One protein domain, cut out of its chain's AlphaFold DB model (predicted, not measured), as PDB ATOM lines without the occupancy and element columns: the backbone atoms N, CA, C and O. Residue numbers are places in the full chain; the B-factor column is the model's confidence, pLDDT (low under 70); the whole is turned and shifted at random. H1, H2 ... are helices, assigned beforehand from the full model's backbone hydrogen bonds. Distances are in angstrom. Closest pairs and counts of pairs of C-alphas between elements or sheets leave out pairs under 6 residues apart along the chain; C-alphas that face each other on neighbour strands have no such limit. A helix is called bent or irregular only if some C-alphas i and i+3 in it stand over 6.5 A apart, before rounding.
ATOM      1  N   LYS A 445     -40.104  14.181  12.171       95.88
ATOM      2  CA  LYS A 445     -41.410  13.565  12.419       95.88
ATOM      3  C   LYS A 445     -41.445  12.141  11.861       95.88
ATOM      4  O   LYS A 445     -41.753  11.214  12.592       95.88
ATOM      5  N   GLU A 446     -41.075  11.973  10.604       97.44
ATOM      6  CA  GLU A 446     -41.031  10.699   9.893       97.44
ATOM      7  C   GLU A 446     -40.046   9.742  10.575       97.44
ATOM      8  O   GLU A 446     -40.369   8.594  10.852       97.44
ATOM      9  N   ILE A 447     -38.868  10.238  10.955       97.88
ATOM     10  CA  ILE A 447     -37.884   9.496  11.744       97.88
ATOM     11  C   ILE A 447     -38.504   9.020  13.060       97.88
ATOM     12  O   ILE A 447     -38.361   7.850  13.400       97.88
ATOM     13  N   SER A 448     -39.195   9.895  13.795       95.50
ATOM     14  CA  SER A 448     -39.889   9.532  15.037       95.50
ATOM     15  C   SER A 448     -40.938   8.447  14.812       95.50
ATOM     16  O   SER A 448     -40.977   7.491  15.585       95.50
ATOM     17  N   ASP A 449     -41.720   8.549  13.738       95.31
ATOM     18  CA  ASP A 449     -42.779   7.594  13.403       95.31
ATOM     19  C   ASP A 449     -42.213   6.192  13.063       95.31
ATOM     20  O   ASP A 449     -42.848   5.193  13.385       95.31
ATOM     21  N   TYR A 450     -40.993   6.092  12.512       95.44
ATOM     22  CA  TYR A 450     -40.333   4.810  12.190       95.44
ATOM     23  C   TYR A 450     -39.323   4.309  13.245       95.44
ATOM     24  O   TYR A 450     -38.736   3.241  13.067       95.44
ATOM     25  N   SER A 451     -39.106   5.042  14.345       92.00
ATOM     26  CA  SER A 451     -38.079   4.737  15.361       92.00
ATOM     27  C   SER A 451     -38.669   4.311  16.710       92.00
ATOM     28  O   SER A 451     -38.305   4.849  17.751       92.00
ATOM     29  N   GLU A 452     -39.601   3.357  16.732       82.19
ATOM     30  CA  GLU A 452     -40.228   2.908  17.991       82.19
ATOM     31  C   GLU A 452     -39.208   2.332  18.996       82.19
ATOM     32  O   GLU A 452     -39.206   2.713  20.166       82.19
ATOM     33  N   ASP A 453     -38.293   1.472  18.530       85.88
ATOM     34  CA  ASP A 453     -37.291   0.784  19.368       85.88
ATOM     35  C   ASP A 453     -35.912   1.471  19.412       85.88
ATOM     36  O   ASP A 453     -35.037   1.092  20.202       85.88
ATOM     37  N   VAL A 454     -35.681   2.447  18.534       92.06
ATOM     38  CA  VAL A 454     -34.385   3.109  18.329       92.06
ATOM     39  C   VAL A 454     -34.527   4.589  18.656       92.06
ATOM     40  O   VAL A 454     -35.558   5.186  18.387       92.06
ATOM     41  N   ASP A 455     -33.499   5.210  19.226       93.25
ATOM     42  CA  ASP A 455     -33.564   6.636  19.538       93.25
ATOM     43  C   ASP A 455     -33.726   7.486  18.248       93.25
ATOM     44  O   ASP A 455     -32.826   7.475  17.397       93.25
ATOM     45  N   PRO A 456     -34.819   8.263  18.085       95.38
ATOM     46  CA  PRO A 456     -35.036   9.085  16.891       95.38
ATOM     47  C   PRO A 456     -33.966  10.172  16.699       95.38
ATOM     48  O   PRO A 456     -33.662  10.554  15.568       95.38
ATOM     49  N   ILE A 457     -33.339  10.657  17.776       95.38
ATOM     50  CA  ILE A 457     -32.235  11.622  17.707       95.38
ATOM     51  C   ILE A 457     -30.980  10.946  17.140       95.38
ATOM     52  O   ILE A 457     -30.233  11.553  16.367       95.38
ATOM     53  N   PHE A 458     -30.764   9.670  17.463       95.25
ATOM     54  CA  PHE A 458     -29.675   8.874  16.899       95.25
ATOM     55  C   PHE A 458     -29.884   8.595  15.410       95.25
ATOM     56  O   PHE A 458     -28.958   8.784  14.619       95.25
ATOM     57  N   VAL A 459     -31.111   8.266  15.000       97.50
ATOM     58  CA  VAL A 459     -31.456   8.100  13.580       97.50
ATOM     59  C   VAL A 459     -31.273   9.411  12.810       97.50
ATOM     60  O   VAL A 459     -30.622   9.413  11.767       97.50
ATOM     61  N   LEU A 460     -31.736  10.548  13.345       98.31
ATOM     62  CA  LEU A 460     -31.518  11.869  12.738       98.31
ATOM     63  C   LEU A 460     -30.023  12.185  12.560       98.31
ATOM     64  O   LEU A 460     -29.602  12.700  11.522       98.31
ATOM     65  N   SER A 461     -29.216  11.841  13.562       97.62
ATOM     66  CA  SER A 461     -27.763  12.034  13.556       97.62
ATOM     67  C   SER A 461     -27.058  11.224  12.472       97.62
ATOM     68  O   SER A 461     -26.105  11.728  11.868       97.62
ATOM     69  N   LEU A 462     -27.537  10.000  12.227       98.06
ATOM     70  CA  LEU A 462     -27.070   9.115  11.164       98.06
ATOM     71  C   LEU A 462     -27.512   9.631   9.789       98.06
ATOM     72  O   LEU A 462     -26.657   9.815   8.929       98.06
ATOM     73  N   VAL A 463     -28.793   9.970   9.595       98.75
ATOM     74  CA  VAL A 463     -29.315  10.526   8.324       98.75
ATOM     75  C   VAL A 463     -28.540  11.777   7.902       98.75
ATOM     76  O   VAL A 463     -28.166  11.928   6.736       98.75
ATOM     77  N   ARG A 464     -28.229  12.664   8.858       98.38
ATOM     78  CA  ARG A 464     -27.391  13.841   8.602       98.38
ATOM     79  C   ARG A 464     -26.041  13.456   7.995       98.38
ATOM     80  O   ARG A 464     -25.564  14.149   7.100       98.38
ATOM     81  N   GLN A 465     -25.400  12.415   8.523       98.00
ATOM     82  CA  GLN A 465     -24.072  11.997   8.085       98.00
ATOM     83  C   GLN A 465     -24.109  11.205   6.773       98.00
ATOM     84  O   GLN A 465     -23.191  11.348   5.971       98.00
ATOM     85  N   GLU A 466     -25.152  10.405   6.554       97.75
ATOM     86  CA  GLU A 466     -25.288   9.545   5.377       97.75
ATOM     87  C   GLU A 466     -25.629  10.323   4.106       97.75
ATOM     88  O   GLU A 466     -24.979  10.160   3.074       97.75
ATOM     89  N   SER A 467     -26.640  11.191   4.157       96.69
ATOM     90  CA  SER A 467     -27.142  11.862   2.952       96.69
ATOM     91  C   SER A 467     -27.142  13.382   3.035       96.69
ATOM     92  O   SER A 467     -27.407  14.047   2.030       96.69
ATOM     93  N   ALA A 468     -26.872  13.944   4.219       96.69
ATOM     94  CA  ALA A 468     -27.170  15.342   4.525       96.69
ATOM     95  C   ALA A 468     -28.630  15.701   4.183       96.69
ATOM     96  O   ALA A 468     -28.918  16.800   3.708       96.69
ATOM     97  N   PHE A 469     -29.539  14.754   4.451       97.75
ATOM     98  CA  PHE A 469     -30.988  14.836   4.234       97.75
ATOM     99  C   PHE A 469     -31.452  14.822   2.776       97.75
ATOM    100  O   PHE A 469     -32.609  15.135   2.506       97.75
ATOM    101  N   GLU A 506     -39.910   7.475   3.455       97.50
ATOM    102  CA  GLU A 506     -40.577   6.616   4.433       97.50
ATOM    103  C   GLU A 506     -40.099   5.168   4.328       97.50
ATOM    104  O   GLU A 506     -39.650   4.590   5.317       97.50
ATOM    105  N   MET A 507     -40.083   4.605   3.118       97.50
ATOM    106  CA  MET A 507     -39.552   3.263   2.875       97.50
ATOM    107  C   MET A 507     -38.065   3.159   3.243       97.50
ATOM    108  O   MET A 507     -37.612   2.127   3.750       97.50
ATOM    109  N   ASN A 508     -37.280   4.209   2.982       98.50
ATOM    110  CA  ASN A 508     -35.868   4.242   3.348       98.50
ATOM    111  C   ASN A 508     -35.678   4.213   4.870       98.50
ATOM    112  O   ASN A 508     -34.849   3.442   5.353       98.50
ATOM    113  N   LEU A 509     -36.465   5.002   5.609       98.50
ATOM    114  CA  LEU A 509     -36.455   5.034   7.070       98.50
ATOM    115  C   LEU A 509     -36.940   3.706   7.668       98.50
ATOM    116  O   LEU A 509     -36.244   3.158   8.519       98.50
ATOM    117  N   GLU A 510     -38.041   3.128   7.176       97.19
ATOM    118  CA  GLU A 510     -38.552   1.812   7.604       97.19
ATOM    119  C   GLU A 510     -37.445   0.745   7.535       97.19
ATOM    120  O   GLU A 510     -37.146   0.041   8.508       97.19
ATOM    121  N   VAL A 511     -36.789   0.640   6.375       97.94
ATOM    122  CA  VAL A 511     -35.750  -0.365   6.127       97.94
ATOM    123  C   VAL A 511     -34.459  -0.045   6.877       97.94
ATOM    124  O   VAL A 511     -33.843  -0.948   7.453       97.94
ATOM    125  N   GLY A 512     -34.031   1.215   6.860       97.88
ATOM    126  CA  GLY A 512     -32.791   1.667   7.479       97.88
ATOM    127  C   GLY A 512     -32.826   1.539   8.999       97.88
ATOM    128  O   GLY A 512     -31.902   0.965   9.579       97.88
ATOM    129  N   VAL A 513     -33.914   1.965   9.649       97.50
ATOM    130  CA  VAL A 513     -34.100   1.820  11.102       97.50
ATOM    131  C   VAL A 513     -34.207   0.348  11.494       97.50
ATOM    132  O   VAL A 513     -33.580  -0.072  12.469       97.50
ATOM    133  N   SER A 514     -34.892  -0.477  10.698       96.50
ATOM    134  CA  SER A 514     -34.939  -1.930  10.922       96.50
ATOM    135  C   SER A 514     -33.548  -2.572  10.868       96.50
ATOM    136  O   SER A 514     -33.214  -3.426  11.695       96.50
ATOM    137  N   TYR A 515     -32.708  -2.170   9.910       96.56
ATOM    138  CA  TYR A 515     -31.331  -2.658   9.820       96.56
ATOM    139  C   TYR A 515     -30.473  -2.158  10.991       96.56
ATOM    140  O   TYR A 515     -29.750  -2.949  11.601       96.56
ATOM    141  N   LEU A 516     -30.610  -0.884  11.363       96.19
ATOM    142  CA  LEU A 516     -29.928  -0.295  12.512       96.19
ATOM    143  C   LEU A 516     -30.294  -1.013  13.823       96.19
ATOM    144  O   LEU A 516     -29.405  -1.360  14.597       96.19
ATOM    145  N   SER A 517     -31.575  -1.330  14.032       94.50
ATOM    146  CA  SER A 517     -32.065  -2.108  15.180       94.50
ATOM    147  C   SER A 517     -31.436  -3.508  15.250       94.50
ATOM    148  O   SER A 517     -31.004  -3.951  16.317       94.50
ATOM    149  N   ARG A 518     -31.270  -4.199  14.108       94.44
ATOM    150  CA  ARG A 518     -30.554  -5.491  14.057       94.44
ATOM    151  C   ARG A 518     -29.094  -5.366  14.490       94.44
ATOM    152  O   ARG A 518     -28.598  -6.252  15.185       94.44
ATOM    153  N   LEU A 519     -28.407  -4.297  14.088       94.50
ATOM    154  CA  LEU A 519     -27.028  -4.051  14.511       94.50
ATOM    155  C   LEU A 519     -26.949  -3.709  16.002       94.50
ATOM    156  O   LEU A 519     -26.087  -4.256  16.686       94.50
ATOM    157  N   LEU A 520     -27.865  -2.882  16.516       93.25
ATOM    158  CA  LEU A 520     -27.964  -2.579  17.949       93.25
ATOM    159  C   LEU A 520     -28.139  -3.856  18.769       93.25
ATOM    160  O   LEU A 520     -27.415  -4.049  19.741       93.25
ATOM    161  N   LYS A 521     -28.989  -4.781  18.313       92.31
ATOM    162  CA  LYS A 521     -29.126  -6.101  18.937       92.31
ATOM    163  C   LYS A 521     -27.854  -6.949  18.843       92.31
ATOM    164  O   LYS A 521     -27.520  -7.626  19.804       92.31
ATOM    165  N   ARG A 522     -27.156  -6.950  17.702       92.50
ATOM    166  CA  ARG A 522     -25.929  -7.750  17.497       92.50
ATOM    167  C   ARG A 522     -24.768  -7.297  18.383       92.50
ATOM    168  O   ARG A 522     -23.927  -8.120  18.729       92.50
ATOM    169  N   TYR A 523     -24.690  -6.002  18.675       91.38
ATOM    170  CA  TYR A 523     -23.571  -5.391  19.393       91.38
ATOM    171  C   TYR A 523     -23.958  -4.891  20.789       91.38
ATOM    172  O   TYR A 523     -23.287  -4.008  21.325       91.38
ATOM    173  N   ASP A 524     -25.023  -5.452  21.370       88.19
ATOM    174  CA  ASP A 524     -25.492  -5.187  22.738       88.19
ATOM    175  C   ASP A 524     -25.667  -3.689  23.040       88.19
ATOM    176  O   ASP A 524     -25.279  -3.182  24.089       88.19
ATOM    177  N   GLY A 525     -26.199  -2.942  22.071       86.75
ATOM    178  CA  GLY A 525     -26.432  -1.504  22.189       86.75
ATOM    179  C   GLY A 525     -25.175  -0.627  22.135       86.75
ATOM    180  O   GLY A 525     -25.301   0.588  22.266       86.75
ATOM    181  N   ARG A 526     -23.972  -1.174  21.907       87.06
ATOM    182  CA  ARG A 526     -22.738  -0.377  21.758       87.06
ATOM    183  C   ARG A 526     -22.741   0.391  20.441       87.06
ATOM    184  O   ARG A 526     -22.411  -0.141  19.384       87.06
ATOM    185  N   VAL A 527     -23.143   1.656  20.491       90.12
ATOM    186  CA  VAL A 527     -23.361   2.474  19.290       90.12
ATOM    187  C   VAL A 527     -22.105   2.674  18.444       90.12
ATOM    188  O   VAL A 527     -22.202   2.714  17.228       90.12
ATOM    189  N   GLU A 528     -20.923   2.759  19.042       90.06
ATOM    190  CA  GLU A 528     -19.652   2.917  18.342       90.06
ATOM    191  C   GLU A 528     -19.351   1.691  17.475       90.06
ATOM    192  O   GLU A 528     -18.864   1.819  16.353       90.06
ATOM    193  N   TYR A 529     -19.740   0.508  17.958       93.62
ATOM    194  CA  TYR A 529     -19.684  -0.747  17.218       93.62
ATOM    195  C   TYR A 529     -20.758  -0.756  16.137       93.62
ATOM    196  O   TYR A 529     -20.463  -0.991  14.972       93.62
ATOM    197  N   VAL A 530     -21.996  -0.403  16.470       95.00
ATOM    198  CA  VAL A 530     -23.076  -0.323  15.479       95.00
ATOM    199  C   VAL A 530     -22.718   0.588  14.309       95.00
ATOM    200  O   VAL A 530     -22.852   0.170  13.165       95.00
ATOM    201  N   LEU A 531     -22.225   1.797  14.575       95.94
ATOM    202  CA  LEU A 531     -21.848   2.765  13.547       95.94
ATOM    203  C   LEU A 531     -20.653   2.277  12.719       95.94
ATOM    204  O   LEU A 531     -20.668   2.397  11.494       95.94
ATOM    205  N   ALA A 532     -19.649   1.668  13.358       96.06
ATOM    206  CA  ALA A 532     -18.528   1.059  12.648       96.06
ATOM    207  C   ALA A 532     -18.983  -0.097  11.739       96.06
ATOM    208  O   ALA A 532     -18.555  -0.179  10.592       96.06
ATOM    209  N   ALA A 533     -19.889  -0.961  12.208       96.50
ATOM    210  CA  ALA A 533     -20.462  -2.043  11.410       96.50
ATOM    211  C   ALA A 533     -21.397  -1.541  10.305       96.50
ATOM    212  O   ALA A 533     -21.462  -2.167   9.248       96.50
ATOM    213  N   TYR A 534     -22.119  -0.443  10.536       96.38
ATOM    214  CA  TYR A 534     -23.001   0.167   9.545       96.38
ATOM    215  C   TYR A 534     -22.188   0.684   8.352       96.38
ATOM    216  O   TYR A 534     -22.504   0.352   7.214       96.38
ATOM    217  N   ASN A 535     -21.101   1.418   8.618       96.06
ATOM    218  CA  ASN A 535     -20.253   2.012   7.583       96.06
ATOM    219  C   ASN A 535     -19.240   1.019   6.977       96.06
ATOM    220  O   ASN A 535     -19.156   0.895   5.759       96.06
ATOM    221  N   ALA A 536     -18.482   0.288   7.801       94.25
ATOM    222  CA  ALA A 536     -17.407  -0.596   7.332       94.25
ATOM    223  C   ALA A 536     -17.820  -2.067   7.179       94.25
ATOM    224  O   ALA A 536     -17.032  -2.881   6.693       94.25
ATOM    225  N   GLY A 537     -19.026  -2.436   7.607       93.06
ATOM    226  CA  GLY A 537     -19.483  -3.820   7.651       93.06
ATOM    227  C   GLY A 537     -19.058  -4.558   8.925       93.06
ATOM    228  O   GLY A 537     -17.952  -4.403   9.446       93.06
ATOM    229  N   ALA A 538     -19.938  -5.441   9.397       92.56
ATOM    230  CA  ALA A 538     -19.752  -6.221  10.621       92.56
ATOM    231  C   ALA A 538     -18.446  -7.041  10.656       92.56
ATOM    232  O   ALA A 538     -17.795  -7.117  11.690       92.56
ATOM    233  N   SER A 539     -18.019  -7.607   9.520       91.94
ATOM    234  CA  SER A 539     -16.782  -8.403   9.452       91.94
ATOM    235  C   SER A 539     -15.522  -7.581   9.739       91.94
ATOM    236  O   SER A 539     -14.571  -8.107  10.314       91.94
ATOM    237  N   ASN A 540     -15.500  -6.306   9.346       93.94
ATOM    238  CA  ASN A 540     -14.373  -5.427   9.639       93.94
ATOM    239  C   ASN A 540     -14.352  -5.061  11.119       93.94
ATOM    240  O   ASN A 540     -13.320  -5.216  11.767       93.94
ATOM    241  N   LEU A 541     -15.502  -4.677  11.673       94.25
ATOM    242  CA  LEU A 541     -15.618  -4.405  13.099       94.25
ATOM    243  C   LEU A 541     -15.209  -5.602  13.962       94.25
ATOM    244  O   LEU A 541     -14.470  -5.424  14.927       94.25
ATOM    245  N   ASP A 542     -15.647  -6.812  13.614       90.00
ATOM    246  CA  ASP A 542     -15.332  -8.017  14.384       90.00
ATOM    247  C   ASP A 542     -13.805  -8.271  14.449       90.00
ATOM    248  O   ASP A 542     -13.329  -8.853  15.416       90.00
ATOM    249  N   LYS A 543     -13.015  -7.760  13.487       89.69
ATOM    250  CA  LYS A 543     -11.533  -7.778  13.514       89.69
ATOM    251  C   LYS A 543     -10.908  -6.629  14.313       89.69
ATOM    252  O   LYS A 543      -9.714  -6.664  14.614       89.69
ATOM    253  N   TRP A 544     -11.644  -5.546  14.543       92.75
ATOM    254  CA  TRP A 544     -11.120  -4.325  15.165       92.75
ATOM    255  C   TRP A 544     -11.465  -4.219  16.640       92.75
ATOM    256  O   TRP A 544     -10.676  -3.650  17.390       92.75
ATOM    257  N   ARG A 545     -12.624  -4.746  17.048       88.75
ATOM    258  CA  ARG A 545     -13.140  -4.605  18.413       88.75
ATOM    259  C   ARG A 545     -12.172  -5.143  19.471       88.75
ATOM    260  O   ARG A 545     -12.033  -4.517  20.503       88.75
ATOM    261  N   ASP A 546     -11.404  -6.187  19.151       87.12
ATOM    262  CA  ASP A 546     -10.441  -6.796  20.080       87.12
ATOM    263  C   ASP A 546      -9.083  -6.053  20.141       87.12
ATOM    264  O   ASP A 546      -8.176  -6.463  20.866       87.12
ATOM    265  N   ARG A 547      -8.890  -4.975  19.360       88.50
ATOM    266  CA  ARG A 547      -7.629  -4.198  19.338       88.50
ATOM    267  C   ARG A 547      -7.517  -3.199  20.482       88.50
ATOM    268  O   ARG A 547      -6.414  -2.767  20.801       88.50
ATOM    269  N   VAL A 548      -8.651  -2.796  21.041       85.00
ATOM    270  CA  VAL A 548      -8.761  -1.859  22.158       85.00
ATOM    271  C   VAL A 548      -9.677  -2.505  23.179       85.00
ATOM    272  O   VAL A 548     -10.658  -3.131  22.800       85.00
ATOM    273  N   LEU A 549      -9.369  -2.361  24.466       76.81
ATOM    274  CA  LEU A 549     -10.257  -2.859  25.508       76.81
ATOM    275  C   LEU A 549     -11.653  -2.234  25.393       76.81
ATOM    276  O   LEU A 549     -11.799  -1.026  25.191       76.81
ATOM    277  N   ASP A 550     -12.677  -3.058  25.608       71.62
ATOM    278  CA  ASP A 550     -14.084  -2.670  25.484       71.62
ATOM    279  C   ASP A 550     -14.472  -1.485  26.381       71.62
ATOM    280  O   ASP A 550     -15.463  -0.817  26.099       71.62
ATOM    281  N   ASN A 551     -13.711  -1.200  27.441       71.31
ATOM    282  CA  ASN A 551     -13.913  -0.091  28.377       71.31
ATOM    283  C   ASN A 551     -13.272   1.236  27.933       71.31
ATOM    284  O   ASN A 551     -13.070   2.113  28.767       71.31
ATOM    285  N   ASN A 552     -12.888   1.389  26.664       78.31
ATOM    286  CA  ASN A 552     -12.366   2.657  26.165       78.31
ATOM    287  C   ASN A 552     -12.952   2.998  24.792       78.31
ATOM    288  O   ASN A 552     -12.327   2.805  23.747       78.31
ATOM    289  N   MET A 553     -14.183   3.520  24.818       83.75
ATOM    290  CA  MET A 553     -14.931   3.911  23.621       83.75
ATOM    291  C   MET A 553     -14.147   4.906  22.763       83.75
ATOM    292  O   MET A 553     -14.040   4.714  21.554       83.75
ATOM    293  N   MET A 554     -13.590   5.960  23.367       86.75
ATOM    294  CA  MET A 554     -12.893   6.997  22.605       86.75
ATOM    295  C   MET A 554     -11.634   6.467  21.926       86.75
ATOM    296  O   MET A 554     -11.395   6.776  20.759       86.75
ATOM    297  N   LEU A 555     -10.858   5.628  22.615       88.12
ATOM    298  CA  LEU A 555      -9.651   5.043  22.039       88.12
ATOM    299  C   LEU A 555      -9.995   4.047  20.930       88.12
ATOM    300  O   LEU A 555      -9.334   4.045  19.896       88.12
ATOM    301  N   PHE A 556     -11.071   3.268  21.091       89.69
ATOM    302  CA  PHE A 556     -11.602   2.428  20.021       89.69
ATOM    303  C   PHE A 556     -11.988   3.270  18.796       89.69
ATOM    304  O   PHE A 556     -11.520   2.991  17.691       89.69
ATOM    305  N   CYS A 557     -12.775   4.334  18.993       91.12
ATOM    306  CA  CYS A 557     -13.202   5.238  17.927       91.12
ATOM    307  C   CYS A 557     -12.007   5.832  17.170       91.12
ATOM    308  O   CYS A 557     -11.970   5.779  15.942       91.12
ATOM    309  N   ASP A 558     -11.005   6.357  17.877       92.69
ATOM    310  CA  ASP A 558      -9.864   7.034  17.256       92.69
ATOM    311  C   ASP A 558      -8.812   6.074  16.673       92.69
ATOM    312  O   ASP A 558      -8.054   6.455  15.768       92.69
ATOM    313  N   PHE A 559      -8.789   4.819  17.132       93.00
ATOM    314  CA  PHE A 559      -7.864   3.789  16.661       93.00
ATOM    315  C   PHE A 559      -8.443   2.871  15.569       93.00
ATOM    316  O   PHE A 559      -7.727   2.011  15.042       93.00
ATOM    317  N   MET A 560      -9.679   3.091  15.111       93.00
ATOM    318  CA  MET A 560     -10.197   2.396  13.924       93.00
ATOM    319  C   MET A 560      -9.282   2.616  12.696       93.00
ATOM    320  O   MET A 560      -8.873   3.753  12.443       93.00
ATOM    321  N   PRO A 561      -8.932   1.564  11.926       91.88
ATOM    322  CA  PRO A 561      -7.956   1.679  10.831       91.88
ATOM    323  C   PRO A 561      -8.442   2.521   9.652       91.88
ATOM    324  O   PRO A 561      -7.657   3.199   8.988       91.88
ATOM    325  N   PHE A 562      -9.742   2.461   9.361       92.50
ATOM    326  CA  PHE A 562     -10.329   3.209   8.259       92.50
ATOM    327  C   PHE A 562     -10.598   4.641   8.713       92.50
ATOM    328  O   PHE A 562     -11.450   4.882   9.569       92.50
ATOM    329  N   LYS A 563      -9.879   5.601   8.114       91.00
ATOM    330  CA  LYS A 563     -10.045   7.036   8.399       91.00
ATOM    331  C   LYS A 563     -11.489   7.491   8.181       91.00
ATOM    332  O   LYS A 563     -11.999   8.260   8.991       91.00
ATOM    333  N   GLU A 564     -12.142   6.986   7.133       91.62
ATOM    334  CA  GLU A 564     -13.557   7.251   6.851       91.62
ATOM    335  C   GLU A 564     -14.445   6.813   8.019       91.62
ATOM    336  O   GLU A 564     -15.137   7.645   8.596       91.62
ATOM    337  N   THR A 565     -14.357   5.547   8.437       95.12
ATOM    338  CA  THR A 565     -15.177   4.996   9.525       95.12
ATOM    339  C   THR A 565     -14.896   5.675  10.862       95.12
ATOM    340  O   THR A 565     -15.821   6.018  11.594       95.12
ATOM    341  N   ARG A 566     -13.623   5.952  11.165       93.31
ATOM    342  CA  ARG A 566     -13.217   6.731  12.342       93.31
ATOM    343  C   ARG A 566     -13.895   8.098  12.379       93.31
ATOM    344  O   ARG A 566     -14.472   8.478  13.394       93.31
ATOM    345  N   SER A 567     -13.854   8.832  11.269       93.56
ATOM    346  CA  SER A 567     -14.531  10.124  11.159       93.56
ATOM    347  C   SER A 567     -16.049   9.977  11.218       93.56
ATOM    348  O   SER A 567     -16.691  10.739  11.932       93.56
ATOM    349  N   TYR A 568     -16.621   8.982  10.542       96.12
ATOM    350  CA  TYR A 568     -18.055   8.692  10.523       96.12
ATOM    351  C   TYR A 568     -18.622   8.509  11.937       96.12
ATOM    352  O   TYR A 568     -19.569   9.202  12.315       96.12
ATOM    353  N   VAL A 569     -17.991   7.658  12.755       95.06
ATOM    354  CA  VAL A 569     -18.416   7.423  14.143       95.06
ATOM    355  C   VAL A 569     -18.308   8.708  14.969       95.06
ATOM    356  O   VAL A 569     -19.291   9.110  15.594       95.06
ATOM    357  N   SER A 570     -17.163   9.403  14.932       93.00
ATOM    358  CA  SER A 570     -16.985  10.655  15.686       93.00
ATOM    359  C   SER A 570     -18.009  11.727  15.291       93.00
ATOM    360  O   SER A 570     -18.540  12.426  16.154       93.00
ATOM    361  N   LEU A 571     -18.307  11.863  13.995       95.44
ATOM    362  CA  LEU A 571     -19.251  12.855  13.485       95.44
ATOM    363  C   LEU A 571     -20.688  12.543  13.902       95.44
ATOM    364  O   LEU A 571     -21.405  13.472  14.262       95.44
ATOM    365  N   ILE A 572     -21.119  11.280  13.906       96.75
ATOM    366  CA  ILE A 572     -22.484  10.922  14.322       96.75
ATOM    367  C   ILE A 572     -22.668  11.084  15.827       96.75
ATOM    368  O   ILE A 572     -23.681  11.639  16.239       96.75
ATOM    369  N   LEU A 573     -21.690  10.690  16.649       93.56
ATOM    370  CA  LEU A 573     -21.757  10.916  18.098       93.56
ATOM    371  C   LEU A 573     -21.786  12.416  18.434       93.56
ATOM    372  O   LEU A 573     -22.576  12.851  19.271       93.56
ATOM    373  N   ARG A 574     -21.003  13.228  17.711       94.12
ATOM    374  CA  ARG A 574     -21.086  14.694  17.764       94.12
ATOM    375  C   ARG A 574     -22.480  15.196  17.378       94.12
ATOM    376  O   ARG A 574     -23.044  16.037  18.072       94.12
ATOM    377  N   ASN A 575     -23.022  14.720  16.254       96.69
ATOM    378  CA  ASN A 575     -24.349  15.123  15.784       96.69
ATOM    379  C   ASN A 575     -25.408  14.787  16.837       96.69
ATOM    380  O   ASN A 575     -26.250  15.627  17.132       96.69
ATOM    381  N   TYR A 576     -25.321  13.604  17.438       94.38
ATOM    382  CA  TYR A 576     -26.243  13.150  18.466       94.38
ATOM    383  C   TYR A 576     -26.223  14.050  19.698       94.38
ATOM    384  O   TYR A 576     -27.292  14.447  20.164       94.38
ATOM    385  N   TYR A 577     -25.037  14.434  20.180       93.00
ATOM    386  CA  TYR A 577     -24.914  15.402  21.270       93.00
ATOM    387  C   TYR A 577     -25.628  16.717  20.931       93.00
ATOM    388  O   TYR A 577     -26.522  17.148  21.660       93.00
ATOM    389  N   TRP A 578     -25.289  17.334  19.795       95.25
ATOM    390  CA  TRP A 578     -25.844  18.641  19.440       95.25
ATOM    391  C   TRP A 578     -27.333  18.593  19.115       95.25
ATOM    392  O   TRP A 578     -28.063  19.494  19.520       95.25
ATOM    393  N   TYR A 579     -27.825  17.546  18.450       96.06
ATOM    394  CA  TYR A 579     -29.262  17.376  18.252       96.06
ATOM    395  C   TYR A 579     -29.994  17.194  19.575       96.06
ATOM    396  O   TYR A 579     -31.016  17.847  19.777       96.06
ATOM    397  N   SER A 580     -29.459  16.379  20.486       92.38
ATOM    398  CA  SER A 580     -30.030  16.208  21.823       92.38
ATOM    399  C   SER A 580     -30.091  17.539  22.565       92.38
ATOM    400  O   SER A 580     -31.150  17.900  23.070       92.38
ATOM    401  N   ARG A 581     -29.001  18.321  22.552       91.31
ATOM    402  CA  ARG A 581     -28.947  19.655  23.166       91.31
ATOM    403  C   ARG A 581     -29.982  20.601  22.556       91.31
ATOM    404  O   ARG A 581     -30.808  21.144  23.282       91.31
ATOM    405  N   ILE A 582     -30.003  20.741  21.232       92.75
ATOM    406  CA  ILE A 582     -30.909  21.661  20.525       92.75
ATOM    407  C   ILE A 582     -32.381  21.265  20.708       92.75
ATOM    408  O   ILE A 582     -33.240  22.134  20.821       92.75
ATOM    409  N   ILE A 583     -32.696  19.968  20.722       92.88
ATOM    410  CA  ILE A 583     -34.062  19.480  20.956       92.88
ATOM    411  C   ILE A 583     -34.444  19.639  22.434       92.88
ATOM    412  O   ILE A 583     -35.603  19.931  22.714       92.88
ATOM    413  N   SER A 584     -33.497  19.492  23.369       89.25
ATOM    414  CA  SER A 584     -33.732  19.679  24.811       89.25
ATOM    415  C   SER A 584     -34.107  21.112  25.192       89.25
ATOM    416  O   SER A 584     -34.918  21.308  26.089       89.25
ATOM    417  N   GLU A 585     -33.567  22.109  24.485       88.25
ATOM    418  CA  GLU A 585     -33.853  23.533  24.722       88.25
ATOM    419  C   GLU A 585     -35.238  23.970  24.218       88.25
ATOM    420  O   GLU A 585     -35.662  25.094  24.476       88.25
ATOM    421  N   ARG A 586     -35.952  23.111  23.479       87.88
ATOM    422  CA  ARG A 586     -37.285  23.420  22.958       87.88
ATOM    423  C   ARG A 586     -38.372  22.952  23.920       87.88
ATOM    424  O   ARG A 586     -38.405  21.792  24.320       87.88
ATOM    425  N   GLU A 587     -39.318  23.840  24.213       87.56
ATOM    426  CA  GLU A 587     -40.414  23.559  25.152       87.56
ATOM    427  C   GLU A 587     -41.711  23.059  24.492       87.56
ATOM    428  O   GLU A 587     -42.672  22.717  25.195       87.56
ATOM    429  N   ASP A 588     -41.755  22.992  23.158       93.25
ATOM    430  CA  ASP A 588     -42.940  22.550  22.425       93.25
ATOM    431  C   ASP A 588     -43.250  21.055  22.620       93.25
ATOM    432  O   ASP A 588     -42.383  20.232  22.929       93.25
ATOM    433  N   LEU A 589     -44.528  20.699  22.446       92.69
ATOM    434  CA  LEU A 589     -45.032  19.340  22.676       92.69
ATOM    435  C   LEU A 589     -44.334  18.293  21.804       92.69
ATOM    436  O   LEU A 589     -44.114  17.170  22.256       92.69
ATOM    437  N   PHE A 590     -43.974  18.653  20.570       92.94
ATOM    438  CA  PHE A 590     -43.297  17.733  19.667       92.94
ATOM    439  C   PHE A 590     -41.885  17.427  20.174       92.94
ATOM    440  O   PHE A 590     -41.542  16.257  20.323       92.94
ATOM    441  N   ALA A 591     -41.104  18.442  20.553       92.38
ATOM    442  CA  ALA A 591     -39.791  18.247  21.170       92.38
ATOM    443  C   ALA A 591     -39.862  17.384  22.443       92.38
ATOM    444  O   ALA A 591     -39.088  16.436  22.583       92.38
ATOM    445  N   LYS A 592     -40.840  17.633  23.326       92.88
ATOM    446  CA  LYS A 592     -41.077  16.810  24.527       92.88
ATOM    447  C   LYS A 592     -41.394  15.352  24.181       92.88
ATOM    448  O   LYS A 592     -40.852  14.452  24.820       92.88
ATOM    449  N   ARG A 593     -42.211  15.094  23.151       93.56
ATOM    450  CA  ARG A 593     -42.487  13.731  22.656       93.56
ATOM    451  C   ARG A 593     -41.213  13.047  22.158       93.56
ATOM    452  O   ARG A 593     -40.972  11.905  22.536       93.56
ATOM    453  N   ILE A 594     -40.386  13.736  21.366       93.81
ATOM    454  CA  ILE A 594     -39.107  13.194  20.876       93.81
ATOM    455  C   ILE A 594     -38.180  12.837  22.041       93.81
ATOM    456  O   ILE A 594     -37.615  11.746  22.061       93.81
ATOM    457  N   GLN A 595     -38.057  13.715  23.039       90.62
ATOM    458  CA  GLN A 595     -37.254  13.449  24.237       90.62
ATOM    459  C   GLN A 595     -37.779  12.239  25.020       90.62
ATOM    460  O   GLN A 595     -36.993  11.400  25.453       90.62
ATOM    461  N   GLN A 596     -39.099  12.114  25.179       91.00
ATOM    462  CA  GLN A 596     -39.717  10.963  25.843       91.00
ATOM    463  C   GLN A 596     -39.494   9.662  25.067       91.00
ATOM    464  O   GLN A 596     -39.204   8.638  25.680       91.00
ATOM    465  N   GLN A 597     -39.607   9.693  23.737       91.25
ATOM    466  CA  GLN A 597     -39.322   8.543  22.882       91.25
ATOM    467  C   GLN A 597     -37.847   8.138  22.980       91.25
ATOM    468  O   GLN A 597     -37.561   6.979  23.252       91.25
ATOM    469  N   SER A 598     -36.917   9.093  22.866       89.56
ATOM    470  CA  SER A 598     -35.477   8.867  23.072       89.56
ATOM    471  C   SER A 598     -35.182   8.279  24.458       89.56
ATOM    472  O   SER A 598     -34.410   7.333  24.583       89.56
ATOM    473  N   ALA A 599     -35.827   8.782  25.515       86.25
ATOM    474  CA  ALA A 599     -35.647   8.274  26.874       86.25
ATOM    475  C   ALA A 599     -36.172   6.841  27.070       86.25
ATOM    476  O   ALA A 599     -35.638   6.119  27.908       86.25
ATOM    477  N   LYS A 600     -37.199   6.436  26.314       87.19
ATOM    478  CA  LYS A 600     -37.801   5.094  26.359       87.19
ATOM    479  C   LYS A 600     -37.205   4.120  25.339       87.19
ATOM    480  O   LYS A 600     -37.532   2.937  25.395       87.19
ATOM    481  N   ALA A 601     -36.369   4.597  24.416       85.38
ATOM    482  CA  ALA A 601     -35.789   3.771  23.368       85.38
ATOM    483  C   ALA A 601     -34.996   2.611  23.980       85.38
ATOM    484  O   ALA A 601     -34.099   2.814  24.802       85.38
ATOM    485  N   ARG A 602     -35.309   1.384  23.546       80.31
ATOM    486  CA  ARG A 602     -34.699   0.151  24.064       80.31
ATOM    487  C   ARG A 602     -33.176   0.163  23.949       80.31
ATOM    488  O   ARG A 602     -32.485  -0.363  24.814       80.31
ATOM    489  N   TRP A 603     -32.666   0.743  22.867       73.44
ATOM    490  CA  TRP A 603     -31.248   0.742  22.528       73.44
ATOM    491  C   TRP A 603     -30.590   2.110  22.729       73.44
ATOM    492  O   TRP A 603     -29.880   2.608  21.854       73.44
ATOM    493  N   LYS A 604     -30.810   2.721  23.896       68.81
ATOM    494  CA  LYS A 604     -30.033   3.881  24.333       68.81
ATOM    495  C   LYS A 604     -28.733   3.401  24.976       68.81
ATOM    496  O   LYS A 604     -28.750   2.832  26.060       68.81
ATOM    497  N   SER A 605     -27.603   3.612  24.303       68.94
ATOM    498  CA  SER A 605     -26.295   3.278  24.878       68.94
ATOM    499  C   SER A 605     -26.060   4.098  26.142       68.94
ATOM    500  O   SER A 605     -26.076   5.326  26.075       68.94
ATOM    501  N   ASP A 606     -25.754   3.445  27.266       69.56
ATOM    502  CA  ASP A 606     -25.309   4.122  28.491       69.56
ATOM    503  C   ASP A 606     -24.110   5.038  28.219       69.56
ATOM    504  O   ASP A 606     -23.972   6.086  28.844       69.56
ATOM    505  N   ARG A 607     -23.277   4.706  27.221       72.56
ATOM    506  CA  ARG A 607     -22.132   5.538  26.831       72.56
ATOM    507  C   ARG A 607     -22.540   6.832  26.154       72.56
ATOM    508  O   ARG A 607     -21.968   7.893  26.386       72.56
ATOM    509  N   VAL A 608     -23.585   6.741  25.350       71.44
ATOM    510  CA  VAL A 608     -24.221   7.889  24.713       71.44
ATOM    511  C   VAL A 608     -25.055   8.685  25.700       71.44
ATOM    512  O   VAL A 608     -25.079   9.908  25.633       71.44
ATOM    513  N   ALA A 609     -25.703   8.026  26.654       70.06
ATOM    514  CA  ALA A 609     -26.319   8.715  27.772       70.06
ATOM    515  C   ALA A 609     -25.260   9.509  28.548       70.06
ATOM    516  O   ALA A 609     -25.503  10.671  28.842       70.06
ATOM    517  N   ALA A 610     -24.067   8.947  28.765       70.69
ATOM    518  CA  ALA A 610     -22.956   9.631  29.421       70.69
ATOM    519  C   ALA A 610     -22.452  10.856  28.643       70.69
ATOM    520  O   ALA A 610     -22.171  11.891  29.242       70.69
ATOM    521  N   LEU A 611     -22.391  10.766  27.306       72.38
ATOM    522  CA  LEU A 611     -22.142  11.920  26.426       72.38
ATOM    523  C   LEU A 611     -23.138  13.065  26.683       72.38
ATOM    524  O   LEU A 611     -22.784  14.224  26.498       72.38
ATOM    525  N   LEU A 612     -24.374  12.768  27.096       70.50
ATOM    526  CA  LEU A 612     -25.418  13.762  27.368       70.50
ATOM    527  C   LEU A 612     -25.547  14.146  28.847       70.50
ATOM    528  O   LEU A 612     -26.103  15.197  29.156       70.50
ATOM    529  N   SER A 613     -25.109  13.285  29.764       60.81
ATOM    530  CA  SER A 613     -25.493  13.337  31.176       60.81
ATOM    531  C   SER A 613     -24.650  14.281  32.023       60.81
ATOM    532  O   SER A 613     -24.821  14.279  33.242       60.81
ATOM    533  N   PHE A 614     -23.758  15.080  31.427       56.16
ATOM    534  CA  PHE A 614     -23.114  16.190  32.131       56.16
ATOM    535  C   PHE A 614     -24.153  17.301  32.369       56.16
ATOM    536  O   PHE A 614     -24.204  18.328  31.698       56.16
ATOM    537  N   SER A 615     -25.074  16.998  33.278       48.66
ATOM    538  CA  SER A 615     -26.147  17.846  33.765       48.66
ATOM    539  C   SER A 615     -25.626  18.574  34.999       48.66
ATOM    540  O   SER A 615     -25.158  17.936  35.934       48.66
ATOM    541  N   TRP A 616     -25.789  19.893  35.023       44.50
ATOM    542  CA  TRP A 616     -25.424  20.851  36.080       44.50
ATOM    543  C   TRP A 616     -26.066  20.621  37.468       44.50
ATOM    544  O   TRP A 616     -26.059  21.522  38.304       44.50
ATOM    545  N   LYS A 617     -26.673  19.456  37.720       41.94
ATOM    546  CA  LYS A 617     -27.360  19.103  38.971       41.94
ATOM    547  C   LYS A 617     -26.601  17.989  39.699       41.94
ATOM    548  O   LYS A 617     -26.423  16.905  39.149       41.94
ATOM    549  N   SER A 618     -26.215  18.279  40.941       39.16
ATOM    550  CA  SER A 618     -25.258  17.555  41.796       39.16
ATOM    551  C   SER A 618     -25.590  16.095  42.133       39.16
ATOM    552  O   SER A 618     -24.687  15.322  42.429       39.16
ATOM    553  N   ASP A 619     -26.855  15.672  42.077       41.88
ATOM    554  CA  ASP A 619     -27.264  14.431  42.767       41.88
ATOM    555  C   ASP A 619     -27.282  13.171  41.872       41.88
ATOM    556  O   ASP A 619     -27.492  12.058  42.349       41.88
ATOM    557  N   LEU A 620     -27.017  13.313  40.566       47.22
ATOM    558  CA  LEU A 620     -26.944  12.202  39.593       47.22
ATOM    559  C   LEU A 620     -25.501  11.729  39.308       47.22
ATOM    560  O   LEU A 620     -25.280  10.878  38.441       47.22
ATOM    561  N   GLU A 621     -24.511  12.278  40.016       52.81
ATOM    562  CA  GLU A 621     -23.097  12.191  39.639       52.81
ATOM    563  C   GLU A 621     -22.479  10.795  39.783       52.81
ATOM    564  O   GLU A 621     -21.680  10.416  38.937       52.81
ATOM    565  N   VAL A 622     -22.832   9.980  40.783       51.78
ATOM    566  CA  VAL A 622     -22.019   8.787  41.121       51.78
ATOM    567  C   VAL A 622     -22.111   7.662  40.076       51.78
ATOM    568  O   VAL A 622     -21.084   7.131  39.646       51.78
ATOM    569  N   LYS A 623     -23.321   7.311  39.610       51.75
ATOM    570  CA  LYS A 623     -23.509   6.262  38.584       51.75
ATOM    571  C   LYS A 623     -22.985   6.715  37.218       51.75
ATOM    572  O   LYS A 623     -22.355   5.931  36.511       51.75
ATOM    573  N   ASN A 624     -23.194   7.989  36.881       54.03
ATOM    574  CA  ASN A 624     -22.715   8.566  35.630       54.03
ATOM    575  C   ASN A 624     -21.192   8.720  35.633       54.03
ATOM    576  O   ASN A 624     -20.571   8.366  34.645       54.03
ATOM    577  N   LYS A 625     -20.567   9.121  36.744       55.84
ATOM    578  CA  LYS A 625     -19.106   9.233  36.879       55.84
ATOM    579  C   LYS A 625     -18.388   7.915  36.587       55.84
ATOM    580  O   LYS A 625     -17.482   7.907  35.769       55.84
ATOM    581  N   SER A 626     -18.876   6.787  37.115       58.16
ATOM    582  CA  SER A 626     -18.328   5.456  36.780       58.16
ATOM    583  C   SER A 626     -18.430   5.123  35.285       58.16
ATOM    584  O   SER A 626     -17.547   4.481  34.719       58.16
ATOM    585  N   ILE A 627     -19.510   5.554  34.631       55.00
ATOM    586  CA  ILE A 627     -19.707   5.375  33.192       55.00
ATOM    587  C   ILE A 627     -18.765   6.309  32.408       55.00
ATOM    588  O   ILE A 627     -18.119   5.849  31.473       55.00
ATOM    589  N   LEU A 628     -18.617   7.576  32.812       58.28
ATOM    590  CA  LEU A 628     -17.685   8.543  32.219       58.28
ATOM    591  C   LEU A 628     -16.230   8.052  32.318       58.28
ATOM    592  O   LEU A 628     -15.505   8.101  31.325       58.28
ATOM    593  N   ASP A 629     -15.833   7.492  33.462       61.53
ATOM    594  CA  ASP A 629     -14.507   6.895  33.667       61.53
ATOM    595  C   ASP A 629     -14.265   5.721  32.697       61.53
ATOM    596  O   ASP A 629     -13.180   5.586  32.138       61.53
ATOM    597  N   LYS A 630     -15.304   4.925  32.403       57.84
ATOM    598  CA  LYS A 630     -15.288   3.819  31.420       57.84
ATOM    599  C   LYS A 630     -15.411   4.262  29.954       57.84
ATOM    600  O   LYS A 630     -15.406   3.419  29.061       57.84
ATOM    601  N   ILE A 631     -15.617   5.545  29.672       56.81
ATOM    602  CA  ILE A 631     -15.796   6.053  28.298       56.81
ATOM    603  C   ILE A 631     -14.636   6.949  27.900       56.81
ATOM    604  O   ILE A 631     -14.257   6.955  26.724       56.81
ATOM    605  N   TYR A 632     -14.073   7.681  28.865       57.47
ATOM    606  CA  TYR A 632     -13.192   8.798  28.569       57.47
ATOM    607  C   TYR A 632     -11.723   8.578  28.879       57.47
ATOM    608  O   TYR A 632     -10.926   9.238  28.216       57.47
ATOM    609  N   ILE A 633     -11.307   7.694  29.798       52.91
ATOM    610  CA  ILE A 633      -9.885   7.624  30.181       52.91
ATOM    611  C   ILE A 633      -9.444   6.212  30.626       52.91
ATOM    612  O   ILE A 633     -10.162   5.501  31.308       52.91
TER     613      ILE A 633
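AT A GLANCE: This is residues 445 to 469 and 506 to 633 of the 684 residues of the protein "Transglycosylase SLT domain-containing protein" of Silvanigrella paludirubra (UniProt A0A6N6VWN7). A pile of mostly crossed helices packs along one side of one long helix, H7: H2 and H4 cross it, H9 packs on it, and H8 and H6 fold back at its two ends. H3 runs from H1 to H4, H5 lies beyond H4, and H10 runs beyond H9 to H6, with residues 615 to 620 sticking out. The printed part has 153 residues with ten named helices, H1 to H10 in chain order, and no named strand; the class is all helix. The whole is compact, with a radius of gyration of the C-alphas of 15.3 A, and only just flat, spanning 44 by 44 by 24 A.

HOW THE PARTS SIT: H1, residues 445 to 450, touches residues 456 to 460 of H2, residues 456 to 467, about perpendicular at 78 degrees; the closest C-alphas, of Ser 448 and Pro 456, are 5.2 A apart. H3, residues 506 to 522, touches H1 with residues 506 to 513 alone, C-alphas 450 and 510 being closest at 5.8 A. With residues 516 to 520 alone it touches H4, residues 527 to 536, closest at C-alphas 519 and 530, 5.5 A. H5, residues 538 to 547, touches H4, closest at C-alphas 533 and 541, 5.6 A. H6, residues 553 to 559, forms a helical hairpin with the hub H7, residues 563 to 584, at a shallow tilt of 34 degrees, only just short of steep; C-alphas 557 and 566 are closest, 5.8 A. H7 touches H2 at a steep tilt of 44 degrees, opposite ways, closest at C-alphas 461 and 575, 5.1 A. With residues 565 to 569 alone H7 touches H4, closest at C-alphas 531 and 569, 5.8 A. H8, residues 589 to 600, touches residues 583 to 584 of H7, closest at C-alphas 583 and 591, 5.9 A. H9, residues 606 to 612, touches H7, closest at C-alphas 577 and 612, 6.3 A. H10, residues 618 to 632, touches H9, closest at C-alphas 610 and 628, 6.1 A, and is apart from H7. Every O i to N i+4 pair is within hydrogen-bond range in H1, H2, H3, H4, H6, H7, H8 and H9, against 3 of 6 in H5 and 8 of 11 in H10.

IN THESE COORDINATES: H1 begins at C-alpha 445, (-41.410, 13.565, 12.419). H3 is 24.3 A long, H7 31.5 A and H10 19.9 A. H10 ends at C-alpha 632, (-13.192, 8.798, 28.569). H5 is only just irregular, C-alphas 543 and 546 being 6.7 A apart; H10 is irregular, with 7.9 A between C-alphas 619 and 622.

THE WHOLE: The C-alphas farthest apart, of Lys 543 and Asp 588, are 44.6 A apart. Residues 470 to 505 are not printed, and C-alphas 469 and 506 are 12.6 A apart across this cut. The links that are printed whole are tight. Mean pLDDT of the printed part is 85.6; residues 604 to 606 and 613 to 633 are under 70.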